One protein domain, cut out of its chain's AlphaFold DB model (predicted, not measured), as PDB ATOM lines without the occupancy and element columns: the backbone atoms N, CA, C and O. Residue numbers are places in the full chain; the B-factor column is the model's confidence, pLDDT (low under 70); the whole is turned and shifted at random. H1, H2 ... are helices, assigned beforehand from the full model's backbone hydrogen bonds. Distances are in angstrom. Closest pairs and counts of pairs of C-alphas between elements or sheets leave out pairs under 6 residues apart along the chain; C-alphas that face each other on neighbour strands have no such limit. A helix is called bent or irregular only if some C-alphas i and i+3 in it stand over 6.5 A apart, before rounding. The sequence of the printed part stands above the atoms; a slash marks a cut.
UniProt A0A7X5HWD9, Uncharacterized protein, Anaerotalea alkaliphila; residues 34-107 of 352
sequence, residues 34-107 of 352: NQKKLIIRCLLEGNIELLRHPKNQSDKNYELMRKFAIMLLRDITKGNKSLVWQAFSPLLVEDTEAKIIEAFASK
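AT A GLANCE: This is residues 34 to 107 of the 352 residues of an uncharacterized protein of Anaerotalea alkaliphila (UniProt A0A7X5HWD9). One long helix, H2, makes a straight spine, and the shorter helices H1, H3 and H4 pack crosswise on one side of its later part, residues 65 to 77. H1 meets both H3 and H4, while H3 and H4 stay apart from each other, and residues 55 to 60, at the other end of the spine, stick out. The printed part has 74 residues with four named helices, in the order H1, H2, H3, H4, and no named strand, an all-helix class. It is compact, with a radius of gyration of the C-alphas of 11.8 A and spans of 33 by 25 by 18 A.

HOW THE PARTS SIT: Start at H2, residues 59 to 78. With residues 68 to 76 alone it touches H3, residues 83 to 91, about perpendicular at 84 degrees; the closest C-alphas, of Leu 72 and Trp 85, are 5.7 A apart. With residues 73 to 77 alone it touches H4, residues 96 to 104, about perpendicular at 85 degrees; look at the closest C-alphas, of Thr 77 and Ile 101, 6.1 A apart. With residues 65 to 73 alone it only just touches H1, residues 34 to 44, with 3 pairs of C-alphas within 8 A; the closest are those of Ile 39 and Ala 69, 6.0 A apart, at a steep tilt of 43 degrees, the same way. H1 touches H4 at a steep tilt of 55 degrees, the same way, closest at the C-alphas of Leu 44 and Ile 100, 5.0 A apart. H1 and H3 only just touch, with 3 pairs of C-alphas within 8 A, closest at Lys 36 and Phe 88, 7.0 A. H3 and H4 are apart. Every O i to N i+4 pair is within hydrogen-bond range in H1, H2 and H4, and 3 of 5 are in H3.

IN THESE COORDINATES: Find C-alpha 59 at (44.571, -5.479, 77.106); from there H2 runs 28.5 A to C-alpha 78 at (30.911, 15.451, 90.765). H1 measures 15.3 A, H3 14.1 A and H4 12.7 A, ending at C-alpha 104 at (28.191, 4.304, 95.599). H3 is irregular: C-alphas 87 and 90 are 7.5 A apart.

THE WHOLE: The two C-alphas farthest apart, of Asn 56 and Gly 79, are 33.9 A apart. The printed part has no cut. Look for the long link at residues 45 to 58, between H1 and H2; the links H2 to H3 and H3 to H4 are tight. The mean pLDDT of the printed part is 89.5, and no printed residue is under 70.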
ATOM      1  N   ASN A  34      27.943  -2.123  73.373       90.69
ATOM      2  CA  ASN A  34      27.824  -3.181  74.379       90.69
ATOM      3  C   ASN A  34      28.742  -2.941  75.582       90.69
ATOM      4  O   ASN A  34      28.305  -3.133  76.712       90.69
ATOM      5  N   GLN A  35      29.968  -2.460  75.358       92.38
ATOM      6  CA  GLN A  35      30.875  -2.070  76.444       92.38
ATOM      7  C   GLN A  35      30.314  -0.891  77.241       92.38
ATOM      8  O   GLN A  35      30.303  -0.937  78.466       92.38
ATOM      9  N   LYS A  36      29.751   0.121  76.567       93.00
ATOM     10  CA  LYS A  36      29.104   1.244  77.263       93.00
ATOM     11  C   LYS A  36      27.926   0.785  78.130       93.00
ATOM     12  O   LYS A  36      27.822   1.182  79.284       93.00
ATOM     13  N   LYS A  37      27.071  -0.103  77.608       93.19
ATOM     14  CA  LYS A  37      25.972  -0.712  78.380       93.19
ATOM     15  C   LYS A  37      26.472  -1.532  79.570       93.19
ATOM     16  O   LYS A  37      25.861  -1.477  80.630       93.19
ATOM     17  N   LEU A  38      27.558  -2.287  79.390       93.06
ATOM     18  CA  LEU A  38      28.180  -3.057  80.465       93.06
ATOM     19  C   LEU A  38      28.647  -2.141  81.598       93.06
ATOM     20  O   LEU A  38      28.329  -2.422  82.747       93.06
ATOM     21  N   ILE A  39      29.332  -1.043  81.266       94.31
ATOM     22  CA  ILE A  39      29.769  -0.039  82.243       94.31
ATOM     23  C   ILE A  39      28.570   0.478  83.041       94.31
ATOM     24  O   ILE A  39      28.574   0.365  84.260       94.31
ATOM     25  N   ILE A  40      27.518   0.965  82.369       94.25
ATOM     26  CA  ILE A  40      26.320   1.489  83.051       94.25
ATOM     27  C   ILE A  40      25.691   0.443  83.972       94.25
ATOM     28  O   ILE A  40      25.368   0.754  85.114       94.25
ATOM     29  N   ARG A  41      25.553  -0.805  83.510       94.12
ATOM     30  CA  ARG A  41      25.002  -1.888  84.333       94.12
ATOM     31  C   ARG A  41      25.842  -2.131  85.588       94.12
ATOM     32  O   ARG A  41      25.278  -2.204  86.669       94.12
ATOM     33  N   CYS A  42      27.164  -2.235  85.453       92.44
ATOM     34  CA  CYS A  42      28.047  -2.443  86.600       92.44
ATOM     35  C   CYS A  42      27.961  -1.273  87.592       92.44
ATOM     36  O   CYS A  42      27.837  -1.507  88.791       92.44
ATOM     37  N   LEU A  43      27.933  -0.027  87.103       93.38
ATOM     38  CA  LEU A  43      27.775   1.146  87.965       93.38
ATOM     39  C   LEU A  43      26.426   1.149  88.706       93.38
ATOM     40  O   LEU A  43      26.381   1.466  89.889       93.38
ATOM     41  N   LEU A  44      25.333   0.744  88.054       92.69
ATOM     42  CA  LEU A  44      24.025   0.599  88.710       92.69
ATOM     43  C   LEU A  44      24.024  -0.474  89.811       92.69
ATOM     44  O   LEU A  44      23.281  -0.356  90.778       92.69
ATOM     45  N   GLU A  45      24.860  -1.504  89.680       90.88
ATOM     46  CA  GLU A  45      25.058  -2.552  90.691       90.88
ATOM     47  C   GLU A  45      26.024  -2.120  91.816       90.88
ATOM     48  O   GLU A  45      26.347  -2.920  92.692       90.88
ATOM     49  N   GLY A  46      26.533  -0.881  91.792       86.50
ATOM     50  CA  GLY A  46      27.552  -0.418  92.739       86.50
ATOM     51  C   GLY A  46      28.919  -1.077  92.522       86.50
ATOM     52  O   GLY A  46      29.769  -1.072  93.416       86.50
ATOM     53  N   ASN A  47      29.156  -1.666  91.346       85.56
ATOM     54  CA  ASN A  47      30.370  -2.399  91.015       85.56
ATOM     55  C   ASN A  47      31.208  -1.653  89.962       85.56
ATOM     56  O   ASN A  47      30.719  -1.252  88.910       85.56
ATOM     57  N   ILE A  48      32.504  -1.492  90.231       83.88
ATOM     58  CA  ILE A  48      33.471  -0.865  89.315       83.88
ATOM     59  C   ILE A  48      34.506  -1.875  88.787       83.88
ATOM     60  O   ILE A  48      35.317  -1.559  87.915       83.88
ATOM     61  N   GLU A  49      34.446  -3.124  89.254       84.06
ATOM     62  CA  GLU A  49      35.218  -4.224  88.700       84.06
ATOM     63  C   GLU A  49      34.553  -4.728  87.416       84.06
ATOM     64  O   GLU A  49      33.602  -5.511  87.423       84.06
ATOM     65  N   LEU A  50      35.060  -4.246  86.282       85.19
ATOM     66  CA  LEU A  50      34.562  -4.639  84.970       85.19
ATOM     67  C   LEU A  50      35.241  -5.913  84.488       85.19
ATOM     68  O   LEU A  50      36.462  -5.964  84.371       85.19
ATOM     69  N   LEU A  51      34.454  -6.911  84.097       84.31
ATOM     70  CA  LEU A  51      34.966  -8.065  83.360       84.31
ATOM     71  C   LEU A  51      35.187  -7.715  81.884       84.31
ATOM     72  O   LEU A  51      34.485  -6.874  81.318       84.31
ATOM     73  N   ARG A  52      36.139  -8.398  81.238       85.62
ATOM     74  CA  ARG A  52      36.411  -8.229  79.803       85.62
ATOM     75  C   ARG A  52      35.173  -8.489  78.956       85.62
ATOM     76  O   ARG A  52      34.473  -9.492  79.133       85.62
ATOM     77  N   HIS A  53      34.943  -7.612  77.985       85.19
ATOM     78  CA  HIS A  53      33.873  -7.776  77.015       85.19
ATOM     79  C   HIS A  53      34.271  -7.226  75.637       85.19
ATOM     80  O   HIS A  53      34.491  -6.019  75.507       85.19
ATOM     81  N   PRO A  54      34.315  -8.074  74.590       85.88
ATOM     82  CA  PRO A  54      34.142  -9.539  74.612       85.88
ATOM     83  C   PRO A  54      35.260 -10.259  75.397       85.88
ATOM     84  O   PRO A  54      36.253  -9.646  75.770       85.88
ATOM     85  N   LYS A  55      35.134 -11.570  75.656       84.69
ATOM     86  CA  LYS A  55      36.140 -12.322  76.449       84.69
ATOM     87  C   LYS A  55      37.564 -12.236  75.876       84.69
ATOM     88  O   LYS A  55      38.523 -12.267  76.633       84.69
ATOM     89  N   ASN A  56      37.692 -12.123  74.556       84.88
ATOM     90  CA  ASN A  56      38.957 -11.991  73.830       84.88
ATOM     91  C   ASN A  56      39.376 -10.526  73.582       84.88
ATOM     92  O   ASN A  56      40.171 -10.260  72.682       84.88
ATOM     93  N   GLN A  57      38.819  -9.571  74.331       87.56
ATOM     94  CA  GLN A  57      39.198  -8.159  74.279       87.56
ATOM     95  C   GLN A  57      40.696  -7.985  74.566       87.56
ATOM     96  O   GLN A  57      41.225  -8.578  75.509       87.56
ATOM     97  N   SER A  58      41.368  -7.145  73.774       87.25
ATOM     98  CA  SER A  58      42.782  -6.816  73.974       87.25
ATOM     99  C   SER A  58      43.007  -6.043  75.275       87.25
ATOM    100  O   SER A  58      42.131  -5.306  75.722       87.25
ATOM    101  N   ASP A  59      44.201  -6.168  75.858       84.56
ATOM    102  CA  ASP A  59      44.571  -5.479  77.106       84.56
ATOM    103  C   ASP A  59      44.383  -3.967  77.011       84.56
ATOM    104  O   ASP A  59      43.719  -3.384  77.859       84.56
ATOM    105  N   LYS A  60      44.837  -3.353  75.912       84.56
ATOM    106  CA  LYS A  60      44.670  -1.910  75.676       84.56
ATOM    107  C   LYS A  60      43.203  -1.481  75.658       84.56
ATOM    108  O   LYS A  60      42.847  -0.469  76.250       84.56
ATOM    109  N   ASN A  61      42.334  -2.236  74.982       88.44
ATOM    110  CA  ASN A  61      40.915  -1.887  74.919       88.44
ATOM    111  C   ASN A  61      40.203  -2.143  76.258       88.44
ATOM    112  O   ASN A  61      39.265  -1.426  76.598       88.44
ATOM    113  N   TYR A  62      40.650  -3.142  77.021       89.19
ATOM    114  CA  TYR A  62      40.147  -3.410  78.363       89.19
ATOM    115  C   TYR A  62      40.556  -2.319  79.363       89.19
ATOM    116  O   TYR A  62      39.699  -1.798  80.076       89.19
ATOM    117  N   GLU A  63      41.827  -1.917  79.362       87.00
ATOM    118  CA  GLU A  63      42.346  -0.798  80.157       87.00
ATOM    119  C   GLU A  63      41.586   0.497  79.846       87.00
ATOM    120  O   GLU A  63      41.123   1.187  80.754       87.00
ATOM    121  N   LEU A  64      41.377   0.781  78.558       89.00
ATOM    122  CA  LEU A  64      40.576   1.909  78.107       89.00
ATOM    123  C   LEU A  64      39.160   1.858  78.699       89.00
ATOM    124  O   LEU A  64      38.720   2.807  79.340       89.00
ATOM    125  N   MET A  65      38.462   0.730  78.544       90.69
ATOM    126  CA  MET A  65      37.109   0.539  79.077       90.69
ATOM    127  C   MET A  65      37.032   0.811  80.587       90.69
ATOM    128  O   MET A  65      36.079   1.449  81.037       90.69
ATOM    129  N   ARG A  66      38.043   0.389  81.358       89.75
ATOM    130  CA  ARG A  66      38.145   0.684  82.797       89.75
ATOM    131  C   ARG A  66      38.303   2.178  83.071       89.75
ATOM    132  O   ARG A  66      37.545   2.715  83.875       89.75
ATOM    133  N   LYS A  67      39.220   2.858  82.375       89.56
ATOM    134  CA  LYS A  67      39.434   4.310  82.533       89.56
ATOM    135  C   LYS A  67      38.160   5.101  82.255       89.56
ATOM    136  O   LYS A  67      37.790   5.955  83.053       89.56
ATOM    137  N   PHE A  68      37.429   4.765  81.192       91.56
ATOM    138  CA  PHE A  68      36.144   5.406  80.892       91.56
ATOM    139  C   PHE A  68      35.097   5.188  81.983       91.56
ATOM    140  O   PHE A  68      34.326   6.101  82.259       91.56
ATOM    141  N   ALA A  69      35.054   4.015  82.613       91.88
ATOM    142  CA  ALA A  69      34.120   3.764  83.705       91.88
ATOM    143  C   ALA A  69      34.459   4.561  84.967       91.88
ATOM    144  O   ALA A  69      33.554   5.117  85.586       91.88
ATOM    145  N   ILE A  70      35.748   4.667  85.312       90.75
ATOM    146  CA  ILE A  70      36.222   5.489  86.435       90.75
ATOM    147  C   ILE A  70      35.914   6.969  86.165       90.75
ATOM    148  O   ILE A  70      35.320   7.640  87.007       90.75
ATOM    149  N   MET A  71      36.239   7.459  84.964       90.50
ATOM    150  CA  MET A  71      35.943   8.833  84.547       90.50
ATOM    151  C   MET A  71      34.442   9.126  84.550       90.50
ATOM    152  O   MET A  71      34.032  10.172  85.039       90.50
ATOM    153  N   LEU A  72      33.614   8.204  84.052       93.00
ATOM    154  CA  LEU A  72      32.165   8.371  84.048       93.00
ATOM    155  C   LEU A  72      31.591   8.413  85.466       93.00
ATOM    156  O   LEU A  72      30.755   9.262  85.761       93.00
ATOM    157  N   LEU A  73      32.039   7.520  86.353       92.94
ATOM    158  CA  LEU A  73      31.608   7.523  87.750       92.94
ATOM    159  C   LEU A  73      32.005   8.835  88.444       92.94
ATOM    160  O   LEU A  73      31.195   9.422  89.160       92.94
ATOM    161  N   ARG A  74      33.221   9.335  88.194       90.56
ATOM    162  CA  ARG A  74      33.663  10.657  88.659       90.56
ATOM    163  C   ARG A  74      32.771  11.775  88.117       90.56
ATOM    164  O   ARG A  74      32.378  12.656  88.875       90.56
ATOM    165  N   ASP A  75      32.466  11.757  86.825       91.81
ATOM    166  CA  ASP A  75      31.625  12.767  86.187       91.81
ATOM    167  C   ASP A  75      30.228  12.812  86.811       91.81
ATOM    168  O   ASP A  75      29.762  13.882  87.193       91.81
ATOM    169  N   ILE A  76      29.603  11.648  87.005       92.62
ATOM    170  CA  ILE A  76      28.285  11.524  87.641       92.62
ATOM    171  C   ILE A  76      28.332  12.017  89.095       92.62
ATOM    172  O   ILE A  76      27.508  12.834  89.496       92.62
ATOM    173  N   THR A  77      29.315  11.570  89.884       89.31
ATOM    174  CA  THR A  77      29.418  11.921  91.317       89.31
ATOM    175  C   THR A  77      29.762  13.391  91.561       89.31
ATOM    176  O   THR A  77      29.292  13.966  92.540       89.31
ATOM    177  N   LYS A  78      30.546  14.024  90.676       89.19
ATOM    178  CA  LYS A  78      30.911  15.451  90.765       89.19
ATOM    179  C   LYS A  78      29.962  16.374  89.982       89.19
ATOM    180  O   LYS A  78      30.146  17.587  90.018       89.19
ATOM    181  N   GLY A  79      28.974  15.833  89.264       89.50
ATOM    182  CA  GLY A  79      28.073  16.612  88.404       89.50
ATOM    183  C   GLY A  79      28.756  17.233  87.174       89.50
ATOM    184  O   GLY A  79      28.278  18.235  86.638       89.50
ATOM    185  N   ASN A  80      29.873  16.660  86.717       91.00
ATOM    186  CA  ASN A  80      30.632  17.145  85.565       91.00
ATOM    187  C   ASN A  80      30.092  16.552  84.256       91.00
ATOM    188  O   ASN A  80      29.920  15.345  84.127       91.00
ATOM    189  N   LYS A  81      29.907  17.389  83.230       91.94
ATOM    190  CA  LYS A  81      29.430  16.968  81.896       91.94
ATOM    191  C   LYS A  81      30.560  16.925  80.866       91.94
ATOM    192  O   LYS A  81      30.504  17.612  79.844       91.94
ATOM    193  N   SER A  82      31.609  16.154  81.161       91.06
ATOM    194  CA  SER A  82      32.784  16.026  80.288       91.06
ATOM    195  C   SER A  82      32.458  15.329  78.953       91.06
ATOM    196  O   SER A  82      31.347  14.842  78.735       91.06
ATOM    197  N   LEU A  83      33.441  15.227  78.050       89.12
ATOM    198  CA  LEU A  83      33.306  14.438  76.817       89.12
ATOM    199  C   LEU A  83      33.003  12.957  77.093       89.12
ATOM    200  O   LEU A  83      32.284  12.330  76.314       89.12
ATOM    201  N   VAL A  84      33.519  12.403  78.197       90.44
ATOM    202  CA  VAL A  84      33.194  11.037  78.623       90.44
ATOM    203  C   VAL A  84      31.722  10.966  78.993       90.44
ATOM    204  O   VAL A  84      31.000  10.179  78.392       90.44
ATOM    205  N   TRP A  85      31.236  11.835  79.877       93.38
ATOM    206  CA  TRP A  85      29.810  11.907  80.193       93.38
ATOM    207  C   TRP A  85      28.933  12.035  78.937       93.38
ATOM    208  O   TRP A  85      28.000  11.255  78.740       93.38
ATOM    209  N   GLN A  86      29.275  12.946  78.016       90.81
ATOM    210  CA  GLN A  86      28.531  13.148  76.764       90.81
ATOM    211  C   GLN A  86      28.487  11.882  75.897       90.81
ATOM    212  O   GLN A  86      27.467  11.598  75.270       90.81
ATOM    213  N   ALA A  87      29.558  11.082  75.892       89.75
ATOM    214  CA  ALA A  87      29.624   9.814  75.168       89.75
ATOM    215  C   ALA A  87      28.676   8.735  75.716       89.75
ATOM    216  O   ALA A  87      28.383   7.768  74.996       89.75
ATOM    217  N   PHE A  88      28.254   8.873  76.976       93.31
ATOM    218  CA  PHE A  88      27.361   7.962  77.692       93.31
ATOM    219  C   PHE A  88      25.964   8.541  77.917       93.31
ATOM    220  O   PHE A  88      25.055   7.761  78.185       93.31
ATOM    221  N   SER A  89      25.757   9.848  77.728       92.19
ATOM    222  CA  SER A  89      24.470  10.521  77.944       92.19
ATOM    223  C   SER A  89      23.264   9.855  77.263       92.19
ATOM    224  O   SER A  89      22.217   9.791  77.902       92.19
ATOM    225  N   PRO A  90      23.365   9.223  76.067       92.75
ATOM    226  CA  PRO A  90      22.226   8.501  75.489       92.75
ATOM    227  C   PRO A  90      21.803   7.245  76.274       92.75
ATOM    228  O   PRO A  90      20.764   6.661  75.977       92.75
ATOM    229  N   LEU A  91      22.632   6.774  77.211       92.12
ATOM    230  CA  LEU A  91      22.365   5.652  78.117       92.12
ATOM    231  C   LEU A  91      22.038   6.114  79.549       92.12
ATOM    232  O   LEU A  91      21.580   5.296  80.339       92.12
ATOM    233  N   LEU A  92      22.267   7.390  79.877       91.94
ATOM    234  CA  LEU A  92      21.971   8.004  81.176       91.94
ATOM    235  C   LEU A  92      20.560   8.605  81.153       91.94
ATOM    236  O   LEU A  92      20.376   9.817  81.219       91.94
ATOM    237  N   VAL A  93      19.557   7.749  80.974       91.31
ATOM    238  CA  VAL A  93      18.147   8.162  80.899       91.31
ATOM    239  C   VAL A  93      17.478   8.095  82.272       91.31
ATOM    240  O   VAL A  93      17.874   7.285  83.111       91.31
ATOM    241  N   GLU A  94      16.439   8.906  82.483       87.12
ATOM    242  CA  GLU A  94      15.638   8.906  83.720       87.12
ATOM    243  C   GLU A  94      16.511   9.120  84.978       87.12
ATOM    244  O   GLU A  94      17.401   9.968  84.984       87.12
ATOM    245  N   ASP A  95      16.292   8.322  86.027       90.25
ATOM    246  CA  ASP A  95      16.999   8.385  87.309       90.25
ATOM    247  C   ASP A  95      18.305   7.564  87.323       90.25
ATOM    248  O   ASP A  95      18.790   7.178  88.388       90.25
ATOM    249  N   THR A  96      18.877   7.235  86.157       93.12
ATOM    250  CA  THR A  96      20.091   6.394  86.075       93.12
ATOM    251  C   THR A  96      21.248   6.990  86.879       93.12
ATOM    252  O   THR A  96      21.904   6.267  87.625       93.12
ATOM    253  N   GLU A  97      21.480   8.301  86.778       94.50
ATOM    254  CA  GLU A  97      22.547   8.973  87.529       94.50
ATOM    255  C   GLU A  97      22.301   8.933  89.037       94.50
ATOM    256  O   GLU A  97      23.203   8.578  89.789       94.50
ATOM    257  N   ALA A  98      21.070   9.218  89.473       93.12
ATOM    258  CA  ALA A  98      20.700   9.181  90.885       93.12
ATOM    259  C   ALA A  98      20.906   7.782  91.488       93.12
ATOM    260  O   ALA A  98      21.485   7.657  92.564       93.12
ATOM    261  N   LYS A  99      20.526   6.725  90.756       93.81
ATOM    262  CA  LYS A  99      20.745   5.328  91.168       93.81
ATOM    263  C   LYS A  99      22.224   4.967  91.252       93.81
ATOM    264  O   LYS A  99      22.622   4.258  92.170       93.81
ATOM    265  N   ILE A 100      23.047   5.448  90.316       93.44
ATOM    266  CA  ILE A 100      24.503   5.247  90.372       93.44
ATOM    267  C   ILE A 100      25.089   5.966  91.593       93.44
ATOM    268  O   ILE A 100      25.893   5.378  92.308       93.44
ATOM    269  N   ILE A 101      24.676   7.205  91.871       91.25
ATOM    270  CA  ILE A 101      25.124   7.944  93.061       91.25
ATOM    271  C   ILE A 101      24.747   7.176  94.334       91.25
ATOM    272  O   ILE A 101      25.607   6.948  95.181       91.25
ATOM    273  N   GLU A 102      23.499   6.720  94.444       90.88
ATOM    274  CA  GLU A 102      23.016   5.939  95.589       90.88
ATOM    275  C   GLU A 102      23.796   4.627  95.766       90.88
ATOM    276  O   GLU A 102      24.225   4.309  96.876       90.88
ATOM    277  N   ALA A 103      24.071   3.906  94.676       89.75
ATOM    278  CA  ALA A 103      24.815   2.646  94.703       89.75
ATOM    279  C   ALA A 103      26.269   2.794  95.198       89.75
ATOM    280  O   ALA A 103      26.870   1.817  95.652       89.75
ATOM    281  N   PHE A 104      26.840   4.000  95.122       87.75
ATOM    282  CA  PHE A 104      28.191   4.304  95.599       87.75
ATOM    283  C   PHE A 104      28.219   5.165  96.872       87.75
ATOM    284  O   PHE A 104      29.293   5.343  97.436       87.75
ATOM    285  N   ALA A 105      27.073   5.640  97.371       83.06
ATOM    286  CA  ALA A 105      26.997   6.539  98.527       83.06
ATOM    287  C   ALA A 105      27.521   5.920  99.837       83.06
ATOM    288  O   ALA A 105      27.972   6.640 100.722       83.06
ATOM    289  N   SER A 106      27.468   4.590  99.968       71.38
ATOM    290  CA  SER A 106      27.984   3.860 101.135       71.38
ATOM    291  C   SER A 106      29.492   3.607 101.094       71.38
ATOM    292  O   SER A 106      30.049   3.106 102.071       71.38
ATOM    293  N   LYS A 107      30.164   3.913  99.978       70.25
ATOM    294  CA  LYS A 107      31.614   3.759  99.869       70.25
ATOM    295  C   LYS A 107      32.285   5.010 100.419       70.25
ATOM    296  O   LYS A 107      32.018   6.110  99.954       70.25
TER     297      LYS A 107